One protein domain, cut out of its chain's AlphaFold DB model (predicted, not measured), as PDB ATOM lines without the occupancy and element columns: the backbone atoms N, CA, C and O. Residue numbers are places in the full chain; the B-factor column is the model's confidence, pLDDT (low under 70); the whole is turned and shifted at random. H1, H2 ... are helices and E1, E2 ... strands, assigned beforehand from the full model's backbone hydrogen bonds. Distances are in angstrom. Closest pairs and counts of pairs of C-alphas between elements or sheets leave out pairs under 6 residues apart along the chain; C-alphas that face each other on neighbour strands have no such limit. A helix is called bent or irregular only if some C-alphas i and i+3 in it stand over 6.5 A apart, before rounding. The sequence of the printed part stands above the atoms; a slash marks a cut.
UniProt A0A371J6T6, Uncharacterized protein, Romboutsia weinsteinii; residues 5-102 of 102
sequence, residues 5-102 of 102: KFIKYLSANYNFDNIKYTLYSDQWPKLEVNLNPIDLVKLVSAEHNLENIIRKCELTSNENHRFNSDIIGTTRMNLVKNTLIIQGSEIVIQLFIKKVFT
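This is residues 5 to 102 of the 102 residues of an uncharacterized protein of Romboutsia weinsteinii (UniProt A0A371J6T6). A four-stranded antiparallel sheet, E1 E2 E4 E3, has H4 over its inner strands and H1 over edge strand E1 on the same face, while the other face is bare. Long H3 packs on H4, and H2 is near one end of the strands. The printed part has 98 residues with four named helices and four named strands, in the order H1 E1 E2 H2 H3 E3 E4 H4, class mixed. It is compact, with a radius of gyration of the C-alphas of 12.9 A, and spans 37 by 29 by 22 A.

Find C-alpha 5 at (211.487, 199.910, 174.045), where H1, residues 5 to 13, begins. Next come E1, residues 17 to 22, 15.6 A, E2, residues 30 to 34, and H2, residues 37 to 45. H3, residues 47 to 64, runs 26.3 A and is irregular: C-alphas 48 and 51 are 7.6 A apart. E3, 76 to 80, and E4, 83 to 87, follow; H4, 90 to 101, 16.3 A, ends at (214.478, 204.396, 192.319).

Look for hairpin E1 and E2 at N 20 and O 32, 2.8 A, E2 and E4 at N 31 and O 86, 2.8 A, and hairpin E4 and E3 at N 78 and O 85, 2.8 A. H4's height over the sheet is 9.7 A, H1's 10.0 A. H3 touches H4 with residues 53 to 61 alone, closest at C-alphas 57 and 92, 5.4 A, a steep tilt of 42 degrees, opposite ways. E2, H2 H3, E3 form a split strand-helix-strand unit, two strands running the same way with E4 between them, its crossover right-handed. Every O i to N i+4 pair is within hydrogen-bond range in H1, H2 and H4; H3 has 12 of 14.

C-alphas 37 and 67, the farthest apart, are 38.0 A apart. The printed part has no cut; H3 to E3 is a long link, and pLDDT is under 70 at residues 65 to 72.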
ATOM      1  N   LYS A   5     210.351 200.583 173.396       84.06
ATOM      2  CA  LYS A   5     211.487 199.910 174.045       84.06
ATOM      3  C   LYS A   5     211.756 200.496 175.429       84.06
ATOM      4  O   LYS A   5     212.058 199.747 176.353       84.06
ATOM      5  N   PHE A   6     211.616 201.814 175.569       85.88
ATOM      6  CA  PHE A   6     211.849 202.500 176.831       85.88
ATOM      7  C   PHE A   6     210.742 202.199 177.852       85.88
ATOM      8  O   PHE A   6     211.047 201.849 178.988       85.88
ATOM      9  N   ILE A   7     209.472 202.198 177.435       88.69
ATOM     10  CA  ILE A   7     208.345 201.781 178.286       88.69
ATOM     11  C   ILE A   7     208.524 200.329 178.758       88.69
ATOM     12  O   ILE A   7     208.354 200.044 179.944       88.69
ATOM     13  N   LYS A   8     208.912 199.411 177.858       88.75
ATOM     14  CA  LYS A   8     209.191 198.007 178.214       88.75
ATOM     15  C   LYS A   8     210.337 197.888 179.217       88.75
ATOM     16  O   LYS A   8     210.223 197.123 180.167       88.75
ATOM     17  N   TYR A   9     211.413 198.655 179.030       89.12
ATOM     18  CA  TYR A   9     212.517 198.714 179.988       89.12
ATOM     19  C   TYR A   9     212.036 199.175 181.368       89.12
ATOM     20  O   TYR A   9     212.325 198.505 182.357       89.12
ATOM     21  N   LEU A  10     211.261 200.261 181.439       89.31
ATOM     22  CA  LEU A  10     210.748 200.772 182.710       89.31
ATOM     23  C   LEU A  10     209.848 199.748 183.410       89.31
ATOM     24  O   LEU A  10     210.075 199.447 184.575       89.31
ATOM     25  N   SER A  11     208.909 199.150 182.675       88.06
ATOM     26  CA  SER A  11     207.971 198.150 183.211       88.06
ATOM     27  C   SER A  11     208.671 196.884 183.724       88.06
ATOM     28  O   SER A  11     208.158 196.209 184.606       88.06
ATOM     29  N   ALA A  12     209.827 196.530 183.151       88.44
ATOM     30  CA  ALA A  12     210.579 195.336 183.534       88.44
ATOM     31  C   ALA A  12     211.525 195.556 184.727       88.44
ATOM     32  O   ALA A  12     211.902 194.588 185.381       88.44
ATOM     33  N   ASN A  13     211.946 196.799 184.981       89.31
ATOM     34  CA  ASN A  13     212.968 197.117 185.987       89.31
ATOM     35  C   ASN A  13     212.416 197.890 187.190       89.31
ATOM     36  O   ASN A  13     213.063 197.925 188.233       89.31
ATOM     37  N   TYR A  14     211.241 198.505 187.053       89.06
ATOM     38  CA  TYR A  14     210.629 199.342 188.075       89.06
ATOM     39  C   TYR A  14     209.166 198.960 188.255       89.06
ATOM     40  O   TYR A  14     208.469 198.637 187.296       89.06
ATOM     41  N   ASN A  15     208.685 199.037 189.493       87.44
ATOM     42  CA  ASN A  15     207.309 198.696 189.839       87.44
ATOM     43  C   ASN A  15     206.377 199.913 189.680       87.44
ATOM     44  O   ASN A  15     205.688 200.317 190.621       87.44
ATOM     45  N   PHE A  16     206.439 200.542 188.502       90.62
ATOM     46  CA  PHE A  16     205.643 201.715 188.146       90.62
ATOM     47  C   PHE A  16     204.329 201.315 187.486       90.62
ATOM     48  O   PHE A  16     204.306 200.475 186.586       90.62
ATOM     49  N   ASP A  17     203.260 202.011 187.853       88.31
ATOM     50  CA  ASP A  17     201.943 201.841 187.247       88.31
ATOM     51  C   ASP A  17     201.674 202.927 186.198       88.31
ATOM     52  O   ASP A  17     202.214 204.033 186.258       88.31
ATOM     53  N   ASN A  18     200.783 202.644 185.241       89.19
ATOM     54  CA  ASN A  18     200.282 203.617 184.258       89.19
ATOM     55  C   ASN A  18     201.378 204.414 183.520       89.19
ATOM     56  O   ASN A  18     201.244 205.624 183.332       89.19
ATOM     57  N   ILE A  19     202.448 203.740 183.089       92.25
ATOM     58  CA  ILE A  19     203.559 204.371 182.367       92.25
ATOM     59  C   ILE A  19     203.059 204.945 181.035       92.25
ATOM     60  O   ILE A  19     202.640 204.209 180.140       92.25
ATOM     61  N   LYS A  20     203.158 206.264 180.880       92.00
ATOM     62  CA  LYS A  20     202.893 206.978 179.627       92.00
ATOM     63  C   LYS A  20     204.147 207.716 179.203       92.00
ATOM     64  O   LYS A  20     204.683 208.522 179.957       92.00
ATOM     65  N   TYR A  21     204.597 207.474 177.980       91.00
ATOM     66  CA  TYR A  21     205.738 208.177 177.410       91.00
ATOM     67  C   TYR A  21     205.347 208.801 176.078       91.00
ATOM     68  O   TYR A  21     204.993 208.096 175.132       91.00
ATOM     69  N   THR A  22     205.388 210.128 176.029       89.81
ATOM     70  CA  THR A  22     204.947 210.919 174.880       89.81
ATOM     71  C   THR A  22     206.149 211.570 174.216       89.81
ATOM     72  O   THR A  22     206.943 212.243 174.876       89.81
ATOM     73  N   LEU A  23     206.272 211.364 172.906       86.12
ATOM     74  CA  LEU A  23     207.269 212.003 172.056       86.12
ATOM     75  C   LEU A  23     206.572 213.073 171.218       86.12
ATOM     76  O   LEU A  23     205.658 212.758 170.460       86.12
ATOM     77  N   TYR A  24     207.011 214.319 171.359       77.44
ATOM     78  CA  TYR A  24     206.559 215.439 170.541       77.44
ATOM     79  C   TYR A  24     207.625 215.749 169.486       77.44
ATOM     80  O   TYR A  24     208.812 215.523 169.717       77.44
ATOM     81  N   SER A  25     207.220 216.251 168.319       75.44
ATOM     82  CA  SER A  25     208.151 216.588 167.229       75.44
ATOM     83  C   SER A  25     209.037 217.797 167.538       75.44
ATOM     84  O   SER A  25     210.125 217.920 166.988       75.44
ATOM     85  N   ASP A  26     208.555 218.686 168.400       78.69
ATOM     86  CA  ASP A  26     209.103 220.010 168.704       78.69
ATOM     87  C   ASP A  26     209.384 220.212 170.202       78.69
ATOM     88  O   ASP A  26     209.863 221.268 170.607       78.69
ATOM     89  N   GLN A  27     209.099 219.209 171.039       80.50
ATOM     90  CA  GLN A  27     209.318 219.278 172.482       80.50
ATOM     91  C   GLN A  27     210.093 218.070 172.985       80.50
ATOM     92  O   GLN A  27     210.056 216.982 172.409       80.50
ATOM     93  N   TRP A  28     210.745 218.255 174.131       86.94
ATOM     94  CA  TRP A  28     211.382 217.156 174.834       86.94
ATOM     95  C   TRP A  28     210.370 216.062 175.211       86.94
ATOM     96  O   TRP A  28     209.220 216.382 175.546       86.94
ATOM     97  N   PRO A  29     210.802 214.786 175.202       89.69
ATOM     98  CA  PRO A  29     210.006 213.670 175.679       89.69
ATOM     99  C   PRO A  29     209.410 213.924 177.055       89.69
ATOM    100  O   PRO A  29     210.056 214.508 177.928       89.69
ATOM    101  N   LYS A  30     208.195 213.424 177.265       93.12
ATOM    102  CA  LYS A  30     207.502 213.492 178.549       93.12
ATOM    103  C   LYS A  30     207.178 212.088 179.039       93.12
ATOM    104  O   LYS A  30     206.488 211.338 178.349       93.12
ATOM    105  N   LEU A  31     207.646 211.760 180.236       94.50
ATOM    106  CA  LEU A  31     207.314 210.546 180.967       94.50
ATOM    107  C   LEU A  31     206.349 210.884 182.107       94.50
ATOM    108  O   LEU A  31     206.609 211.785 182.904       94.50
ATOM    109  N   GLU A  32     205.261 210.132 182.198       95.38
ATOM    110  CA  GLU A  32     204.317 210.153 183.312       95.38
ATOM    111  C   GLU A  32     204.204 208.736 183.868       95.38
ATOM    112  O   GLU A  32     203.946 207.792 183.119       95.38
ATOM    113  N   VAL A  33     204.423 208.578 185.170       94.44
ATOM    114  CA  VAL A  33     204.335 207.282 185.853       94.44
ATOM    115  C   VAL A  33     203.629 207.442 187.188       94.44
ATOM    116  O   VAL A  33     203.855 208.418 187.905       94.44
ATOM    117  N   ASN A  34     202.792 206.474 187.544       94.56
ATOM    118  CA  ASN A  34     202.257 206.372 188.891       94.56
ATOM    119  C   ASN A  34     203.246 205.607 189.764       94.56
ATOM    120  O   ASN A  34     203.637 204.479 189.461       94.56
ATOM    121  N   LEU A  35     203.625 206.241 190.865       93.38
ATOM    122  CA  LEU A  35     204.483 205.658 191.874       93.38
ATOM    123  C   LEU A  35     203.632 204.885 192.879       93.38
ATOM    124  O   LEU A  35     202.588 205.361 193.342       93.38
ATOM    125  N   ASN A  36     204.111 203.700 193.242       92.00
ATOM    126  CA  ASN A  36     203.618 202.995 194.416       92.00
ATOM    127  C   ASN A  36     204.082 203.728 195.703       92.00
ATOM    128  O   ASN A  36     204.958 204.600 195.644       92.00
ATOM    129  N   PRO A  37     203.528 203.397 196.885       91.94
ATOM    130  CA  PRO A  37     203.881 204.088 198.127       91.94
ATOM    131  C   PRO A  37     205.373 204.034 198.489       91.94
ATOM    132  O   PRO A  37     205.889 204.992 199.059       91.94
ATOM    133  N   ILE A  38     206.077 202.949 198.151       90.88
ATOM    134  CA  ILE A  38     207.506 202.779 198.460       90.88
ATOM    135  C   ILE A  38     208.342 203.749 197.617       90.88
ATOM    136  O   ILE A  38     209.184 204.473 198.148       90.88
ATOM    137  N   ASP A  39     208.070 203.813 196.316       90.81
ATOM    138  CA  ASP A  39     208.757 204.714 195.389       90.81
ATOM    139  C   ASP A  39     208.430 206.183 195.676       90.81
ATOM    140  O   ASP A  39     209.306 207.046 195.600       90.81
ATOM    141  N   LEU A  40     207.196 206.477 196.095       90.88
ATOM    142  CA  LEU A  40     206.818 207.818 196.533       90.88
ATOM    143  C   LEU A  40     207.658 208.273 197.735       90.88
ATOM    144  O   LEU A  40     208.154 209.398 197.740       90.88
ATOM    145  N   VAL A  41     207.879 207.398 198.724       90.31
ATOM    146  CA  VAL A  41     208.739 207.703 199.880       90.31
ATOM    147  C   VAL A  41     210.186 207.944 199.450       90.31
ATOM    148  O   VAL A  41     210.798 208.892 199.947       90.31
ATOM    149  N   LYS A  42     210.731 207.154 198.510       89.06
ATOM    150  CA  LYS A  42     212.079 207.390 197.952       89.06
ATOM    151  C   LYS A  42     212.187 208.781 197.322       89.06
ATOM    152  O   LYS A  42     213.137 209.510 197.605       89.06
ATOM    153  N   LEU A  43     211.202 209.159 196.504       88.50
ATOM    154  CA  LEU A  43     211.178 210.449 195.816       88.50
ATOM    155  C   LEU A  43     211.061 211.625 196.800       88.50
ATOM    156  O   LEU A  43     211.840 212.570 196.700       88.50
ATOM    157  N   VAL A  44     210.138 211.552 197.764       87.44
ATOM    158  CA  VAL A  44     209.927 212.602 198.782       87.44
ATOM    159  C   VAL A  44     211.141 212.733 199.705       87.44
ATOM    160  O   VAL A  44     211.581 213.834 200.008       87.44
ATOM    161  N   SER A  45     211.772 211.622 200.088       85.69
ATOM    162  CA  SER A  45     213.010 211.659 200.885       85.69
ATOM    163  C   SER A  45     214.166 212.342 200.142       85.69
ATOM    164  O   SER A  45     215.081 212.880 200.765       85.69
ATOM    165  N   ALA A  46     214.132 212.332 198.807       83.00
ATOM    166  CA  ALA A  46     215.101 212.999 197.952       83.00
ATOM    167  C   ALA A  46     214.706 214.441 197.579       83.00
ATOM    168  O   ALA A  46     215.491 215.085 196.885       83.00
ATOM    169  N   GLU A  47     213.552 214.960 198.034       76.88
ATOM    170  CA  GLU A  47     212.918 216.208 197.567       76.88
ATOM    171  C   GLU A  47     213.878 217.405 197.539       76.88
ATOM    172  O   GLU A  47     214.050 218.042 196.500       76.88
ATOM    173  N   HIS A  48     214.615 217.632 198.631       77.88
ATOM    174  CA  HIS A  48     215.596 218.722 198.744       77.88
ATOM    175  C   HIS A  48     216.806 218.600 197.800       77.88
ATOM    176  O   HIS A  48     217.588 219.537 197.666       77.88
ATOM    177  N   ASN A  49     216.978 217.450 197.150       84.44
ATOM    178  CA  ASN A  49     218.078 217.157 196.239       84.44
ATOM    179  C   ASN A  49     217.620 216.861 194.808       84.44
ATOM    180  O   ASN A  49     218.484 216.653 193.957       84.44
ATOM    181  N   LEU A  50     216.317 216.848 194.505       86.38
ATOM    182  CA  LEU A  50     215.821 216.447 193.183       86.38
ATOM    183  C   LEU A  50     216.356 217.347 192.069       86.38
ATOM    184  O   LEU A  50     216.830 216.835 191.057       86.38
ATOM    185  N   GLU A  51     216.373 218.665 192.278       86.50
ATOM    186  CA  GLU A  51     216.937 219.609 191.307       86.50
ATOM    187  C   GLU A  51     218.434 219.347 191.081       86.50
ATOM    188  O   GLU A  51     218.891 219.245 189.944       86.50
ATOM    189  N   ASN A  52     219.196 219.131 192.157       88.69
ATOM    190  CA  ASN A  52     220.618 218.787 192.074       88.69
ATOM    191  C   ASN A  52     220.857 217.436 191.384       88.69
ATOM    192  O   ASN A  52     221.842 217.280 190.659       88.69
ATOM    193  N   ILE A  53     219.985 216.451 191.606       90.12
ATOM    194  CA  ILE A  53     220.041 215.145 190.944       90.12
ATOM    195  C   ILE A  53     219.798 215.319 189.443       90.12
ATOM    196  O   ILE A  53     220.610 214.835 188.657       90.12
ATOM    197  N   ILE A  54     218.751 216.055 189.051       91.00
ATOM    198  CA  ILE A  54     218.447 216.361 187.645       91.00
ATOM    199  C   ILE A  54     219.644 217.046 186.986       91.00
ATOM    200  O   ILE A  54     220.123 216.580 185.954       91.00
ATOM    201  N   ARG A  55     220.202 218.079 187.624       88.81
ATOM    202  CA  ARG A  55     221.343 218.835 187.091       88.81
ATOM    203  C   ARG A  55     222.576 217.956 186.878       88.81
ATOM    204  O   ARG A  55     223.258 218.077 185.866       88.81
ATOM    205  N   LYS A  56     222.844 217.017 187.794       90.25
ATOM    206  CA  LYS A  56     223.910 216.013 187.624       90.25
ATOM    207  C   LYS A  56     223.625 215.070 186.453       90.25
ATOM    208  O   LYS A  56     224.539 214.777 185.692       90.25
ATOM    209  N   CYS A  57     222.383 214.615 186.290       90.31
ATOM    210  CA  CYS A  57     221.989 213.772 185.159       90.31
ATOM    211  C   CYS A  57     222.148 214.501 183.815       90.31
ATOM    212  O   CYS A  57     222.640 213.902 182.860       90.31
ATOM    213  N   GLU A  58     221.796 215.787 183.744       89.12
ATOM    214  CA  GLU A  58     222.007 216.630 182.558       89.12
ATOM    215  C   GLU A  58     223.493 216.784 182.220       89.12
ATOM    216  O   GLU A  58     223.876 216.573 181.069       89.12
ATOM    217  N   LEU A  59     224.339 217.070 183.219       86.56
ATOM    218  CA  LEU A  59     225.794 217.148 183.041       86.56
ATOM    219  C   LEU A  59     226.363 215.833 182.496       86.56
ATOM    220  O   LEU A  59     227.051 215.836 181.478       86.56
ATOM    221  N   THR A  60     226.002 214.698 183.103       86.19
ATOM    222  CA  THR A  60     226.434 213.372 182.634       86.19
ATOM    223  C   THR A  60     225.940 213.066 181.216       86.19
ATOM    224  O   THR A  60     226.663 212.464 180.422       86.19
ATOM    225  N   SER A  61     224.716 213.465 180.862       84.12
ATOM    226  CA  SER A  61     224.206 213.294 179.496       84.12
ATOM    227  C   SER A  61     224.996 214.130 178.486       84.12
ATOM    228  O   SER A  61     225.264 213.646 177.386       84.12
ATOM    229  N   ASN A  62     225.358 215.364 178.841       80.12
ATOM    230  CA  ASN A  62     226.101 216.276 177.972       80.12
ATOM    231  C   ASN A  62     227.542 215.790 177.727       80.12
ATOM    232  O   ASN A  62     228.028 215.804 176.599       80.12
ATOM    233  N   GLU A  63     228.204 215.273 178.766       77.19
ATOM    234  CA  GLU A  63     229.552 214.693 178.666       77.19
ATOM    235  C   GLU A  63     229.598 213.465 177.741       77.19
ATOM    236  O   GLU A  63     230.544 213.307 176.966       77.19
ATOM    237  N   ASN A  64     228.558 212.622 177.776       72.75
ATOM    238  CA  ASN A  64     228.462 211.423 176.937       72.75
ATOM    239  C   ASN A  64     228.042 211.722 175.487       72.75
ATOM    240  O   ASN A  64     228.354 210.945 174.582       72.75
ATOM    241  N   HIS A  65     227.352 212.840 175.241       63.22
ATOM    242  CA  HIS A  65     226.844 213.211 173.921       63.22
ATOM    243  C   HIS A  65     227.181 214.668 173.591       63.22
ATOM    244  O   HIS A  65     226.335 215.547 173.718       63.22
ATOM    245  N   ARG A  66     228.389 214.914 173.061       55.09
ATOM    246  CA  ARG A  66     228.840 216.256 172.622       55.09
ATOM    247  C   ARG A  66     227.903 216.964 171.627       55.09
ATOM    248  O   ARG A  66     227.981 218.178 171.503       55.09
ATOM    249  N   PHE A  67     227.039 216.231 170.921       55.44
ATOM    250  CA  PHE A  67     226.028 216.796 170.013       55.44
ATOM    251  C   PHE A  67     224.808 217.406 170.727       55.44
ATOM    252  O   PHE A  67     224.010 218.076 170.082       55.44
ATOM    253  N   ASN A  68     224.657 217.191 172.037       53.72
ATOM    254  CA  ASN A  68     223.522 217.637 172.840       53.72
ATOM    255  C   ASN A  68     223.896 218.794 173.788       53.72
ATOM    256  O   ASN A  68     223.444 218.831 174.936       53.72
ATOM    257  N   SER A  69     224.726 219.728 173.314       53.56
ATOM    258  CA  SER A  69     225.339 220.809 174.103       53.56
ATOM    259  C   SER A  69     224.363 221.723 174.864       53.56
ATOM    260  O   SER A  69     224.806 222.455 175.745       53.56
ATOM    261  N   ASP A  70     223.053 221.620 174.610       61.38
ATOM    262  CA  ASP A  70     222.011 222.500 175.153       61.38
ATOM    263  C   ASP A  70     220.986 221.792 176.070       61.38
ATOM    264  O   ASP A  70     219.910 222.327 176.323       61.38
ATOM    265  N   ILE A  71     221.271 220.584 176.585       66.56
ATOM    266  CA  ILE A  71     220.338 219.866 177.489       66.56
ATOM    267  C   ILE A  71     220.294 220.473 178.908       66.56
ATOM    268  O   ILE A  71     219.306 220.291 179.623       66.56
ATOM    269  N   ILE A  72     221.331 221.189 179.347       67.44
ATOM    270  CA  ILE A  72     221.420 221.683 180.732       67.44
ATOM    271  C   ILE A  72     220.299 222.696 181.022       67.44
ATOM    272  O   ILE A  72     220.141 223.682 180.309       67.44
ATOM    273  N   GLY A  73     219.549 222.476 182.104       70.00
ATOM    274  CA  GLY A  73     218.428 223.318 182.524       70.00
ATOM    275  C   GLY A  73     217.145 223.118 181.712       70.00
ATOM    276  O   GLY A  73     216.215 223.917 181.839       70.00
ATOM    277  N   THR A  74     217.073 222.077 180.877       82.12
ATOM    278  CA  THR A  74     215.893 221.801 180.038       82.12
ATOM    279  C   THR A  74     214.946 220.777 180.650       82.12
ATOM    280  O   THR A  74     213.785 220.698 180.238       82.12
ATOM    281  N   THR A  75     215.404 220.024 181.651       88.94
ATOM    282  CA  THR A  75     214.606 218.982 182.292       88.94
ATOM    283  C   THR A  75     213.735 219.569 183.390       88.94
ATOM    284  O   THR A  75     214.211 220.234 184.308       88.94
ATOM    285  N   ARG A  76     212.437 219.286 183.324       90.06
ATOM    286  CA  ARG A  76     211.452 219.705 184.321       90.06
ATOM    287  C   ARG A  76     210.821 218.487 184.962       90.06
ATOM    288  O   ARG A  76     210.526 217.505 184.283       90.06
ATOM    289  N   MET A  77     210.571 218.581 186.260       92.00
ATOM    290  CA  MET A  77     209.889 217.546 187.018       92.00
ATOM    291  C   MET A  77     208.751 218.153 187.830       92.00
ATOM    292  O   MET A  77     208.873 219.258 188.353       92.00
ATOM    293  N   ASN A  78     207.644 217.425 187.917       91.75
ATOM    294  CA  ASN A  78     206.533 217.733 188.793       91.75
ATOM    295  C   ASN A  78     206.002 216.443 189.433       91.75
ATOM    296  O   ASN A  78     205.978 215.389 188.794       91.75
ATOM    297  N   LEU A  79     205.548 216.542 190.678       90.12
ATOM    298  CA  LEU A  79     204.879 215.465 191.394       90.12
ATOM    299  C   LEU A  79     203.445 215.905 191.684       90.12
ATOM    300  O   LEU A  79     203.204 216.807 192.483       90.12
ATOM    301  N   VAL A  80     202.480 215.265 191.027       90.38
ATOM    302  CA  VAL A  80     201.055 215.534 191.242       90.38
ATOM    303  C   VAL A  80     200.452 214.322 191.934       90.38
ATOM    304  O   VAL A  80     200.230 213.288 191.308       90.38
ATOM    305  N   LYS A  81     200.184 214.441 193.239       89.38
ATOM    306  CA  LYS A  81     199.781 213.310 194.096       89.38
ATOM    307  C   LYS A  81     200.836 212.192 194.042       89.38
ATOM    308  O   LYS A  81     201.948 212.396 194.508       89.38
ATOM    309  N   ASN A  82     200.501 211.032 193.479       92.19
ATOM    310  CA  ASN A  82     201.403 209.895 193.294       92.19
ATOM    311  C   ASN A  82     201.929 209.768 191.856       92.19
ATOM    312  O   ASN A  82     202.572 208.772 191.533       92.19
ATOM    313  N   THR A  83     201.650 210.734 190.982       94.50
ATOM    314  CA  THR A  83     202.112 210.714 189.595       94.50
ATOM    315  C   THR A  83     203.366 211.566 189.452       94.50
ATOM    316  O   THR A  83     203.318 212.789 189.607       94.50
ATOM    317  N   LEU A  84     204.483 210.917 189.125       94.19
ATOM    318  CA  LEU A  84     205.715 211.582 188.718       94.19
ATOM    319  C   LEU A  84     205.619 211.942 187.238       94.19
ATOM    320  O   LEU A  84     205.374 211.086 186.388       94.19
ATOM    321  N   ILE A  85     205.858 213.213 186.940       94.62
ATOM    322  CA  ILE A  85     205.903 213.750 185.588       94.62
ATOM    323  C   ILE A  85     207.294 214.330 185.369       94.62
ATOM    324  O   ILE A  85     207.692 215.255 186.074       94.62
ATOM    325  N   ILE A  86     208.028 213.814 184.388       93.88
ATOM    326  CA  ILE A  86     209.343 214.334 184.005       93.88
ATOM    327  C   ILE A  86     209.386 214.586 182.501       93.88
ATOM    328  O   ILE A  86     209.014 213.731 181.700       93.88
ATOM    329  N   GLN A  87     209.815 215.784 182.117       93.00
ATOM    330  CA  GLN A  87     209.967 216.197 180.729       93.00
ATOM    331  C   GLN A  87     211.406 216.637 180.495       93.00
ATOM    332  O   GLN A  87     211.893 217.525 181.187       93.00
ATOM    333  N   GLY A  88     212.082 216.019 179.537       90.06
ATOM    334  CA  GLY A  88     213.500 216.235 179.262       90.06
ATOM    335  C   GLY A  88     214.013 215.208 178.263       90.06
ATOM    336  O   GLY A  88     213.243 214.399 177.742       90.06
ATOM    337  N   SER A  89     215.311 215.223 177.975       87.94
ATOM    338  CA  SER A  89     215.887 214.222 177.074       87.94
ATOM    339  C   SER A  89     215.699 212.804 177.630       87.94
ATOM    340  O   SER A  89     215.752 212.578 178.842       87.94
ATOM    341  N   GLU A  90     215.516 211.820 176.745       87.38
ATOM    342  CA  GLU A  90     215.299 210.424 177.149       87.38
ATOM    343  C   GLU A  90     216.430 209.898 178.049       87.38
ATOM    344  O   GLU A  90     216.184 209.195 179.027       87.38
ATOM    345  N   ILE A  91     217.672 210.297 177.759       87.62
ATOM    346  CA  ILE A  91     218.860 209.904 178.523       87.62
ATOM    347  C   ILE A  91     218.823 210.493 179.933       87.62
ATOM    348  O   ILE A  91     219.104 209.786 180.900       87.62
ATOM    349  N   VAL A  92     218.450 211.767 180.081       89.88
ATOM    350  CA  VAL A  92     218.345 212.388 181.407       89.88
ATOM    351  C   VAL A  92     217.228 211.738 182.215       89.88
ATOM    352  O   VAL A  92     217.442 211.429 183.386       89.88
ATOM    353  N   ILE A  93     216.083 211.448 181.591       91.38
ATOM    354  CA  ILE A  93     214.982 210.723 182.236       91.38
ATOM    355  C   ILE A  93     215.462 209.345 182.720       91.38
ATOM    356  O   ILE A  93     215.240 208.990 183.877       91.38
ATOM    357  N   GLN A  94     216.179 208.589 181.883       89.62
ATOM    358  CA  GLN A  94     216.754 207.289 182.257       89.62
ATOM    359  C   GLN A  94     217.713 207.390 183.449       89.62
ATOM    360  O   GLN A  94     217.591 206.633 184.417       89.62
ATOM    361  N   LEU A  95     218.660 208.329 183.393       91.44
ATOM    362  CA  LEU A  95     219.637 208.546 184.460       91.44
ATOM    363  C   LEU A  95     218.957 208.950 185.768       91.44
ATOM    364  O   LEU A  95     219.343 208.454 186.826       91.44
ATOM    365  N   PHE A  96     217.942 209.810 185.694       92.50
ATOM    366  CA  PHE A  96     217.173 210.257 186.847       92.50
ATOM    367  C   PHE A  96     216.445 209.089 187.521       92.50
ATOM    368  O   PHE A  96     216.631 208.860 188.717       92.50
ATOM    369  N   ILE A  97     215.673 208.313 186.749       92.56
ATOM    370  CA  ILE A  97     214.921 207.165 187.271       92.56
ATOM    371  C   ILE A  97     215.870 206.172 187.951       92.56
ATOM    372  O   ILE A  97     215.633 205.754 189.085       92.56
ATOM    373  N   LYS A  98     217.008 205.874 187.314       90.94
ATOM    374  CA  LYS A  98     218.045 205.022 187.903       90.94
ATOM    375  C   LYS A  98     218.652 205.631 189.169       90.94
ATOM    376  O   LYS A  98     218.986 204.904 190.094       90.94
ATOM    377  N   LYS A  99     218.820 206.948 189.261       91.06
ATOM    378  CA  LYS A  99     219.414 207.566 190.454       91.06
ATOM    379  C   LYS A  99     218.489 207.503 191.673       91.06
ATOM    380  O   LYS A  99     218.991 207.337 192.779       91.06
ATOM    381  N   VAL A 100     217.180 207.661 191.474       89.38
ATOM    382  CA  VAL A 100     216.204 207.808 192.570       89.38
ATOM    383  C   VAL A 100     215.580 206.482 192.997       89.38
ATOM    384  O   VAL A 100     215.357 206.276 194.186       89.38
ATOM    385  N   PHE A 101     215.300 205.582 192.051       88.62
ATOM    386  CA  PHE A 101     214.478 204.396 192.319       88.62
ATOM    387  C   PHE A 101     215.259 203.079 192.413       88.62
ATOM    388  O   PHE A 101     214.639 202.041 192.648       88.62
ATOM    389  N   THR A 102     216.593 203.108 192.293       77.56
ATOM    390  CA  THR A 102     217.445 201.929 192.567       77.56
ATOM    391  C   THR A 102     217.510 201.612 194.065       77.56
ATOM    392  O   THR A 102     217.044 202.437 194.889       77.56
TER     393      THR A 102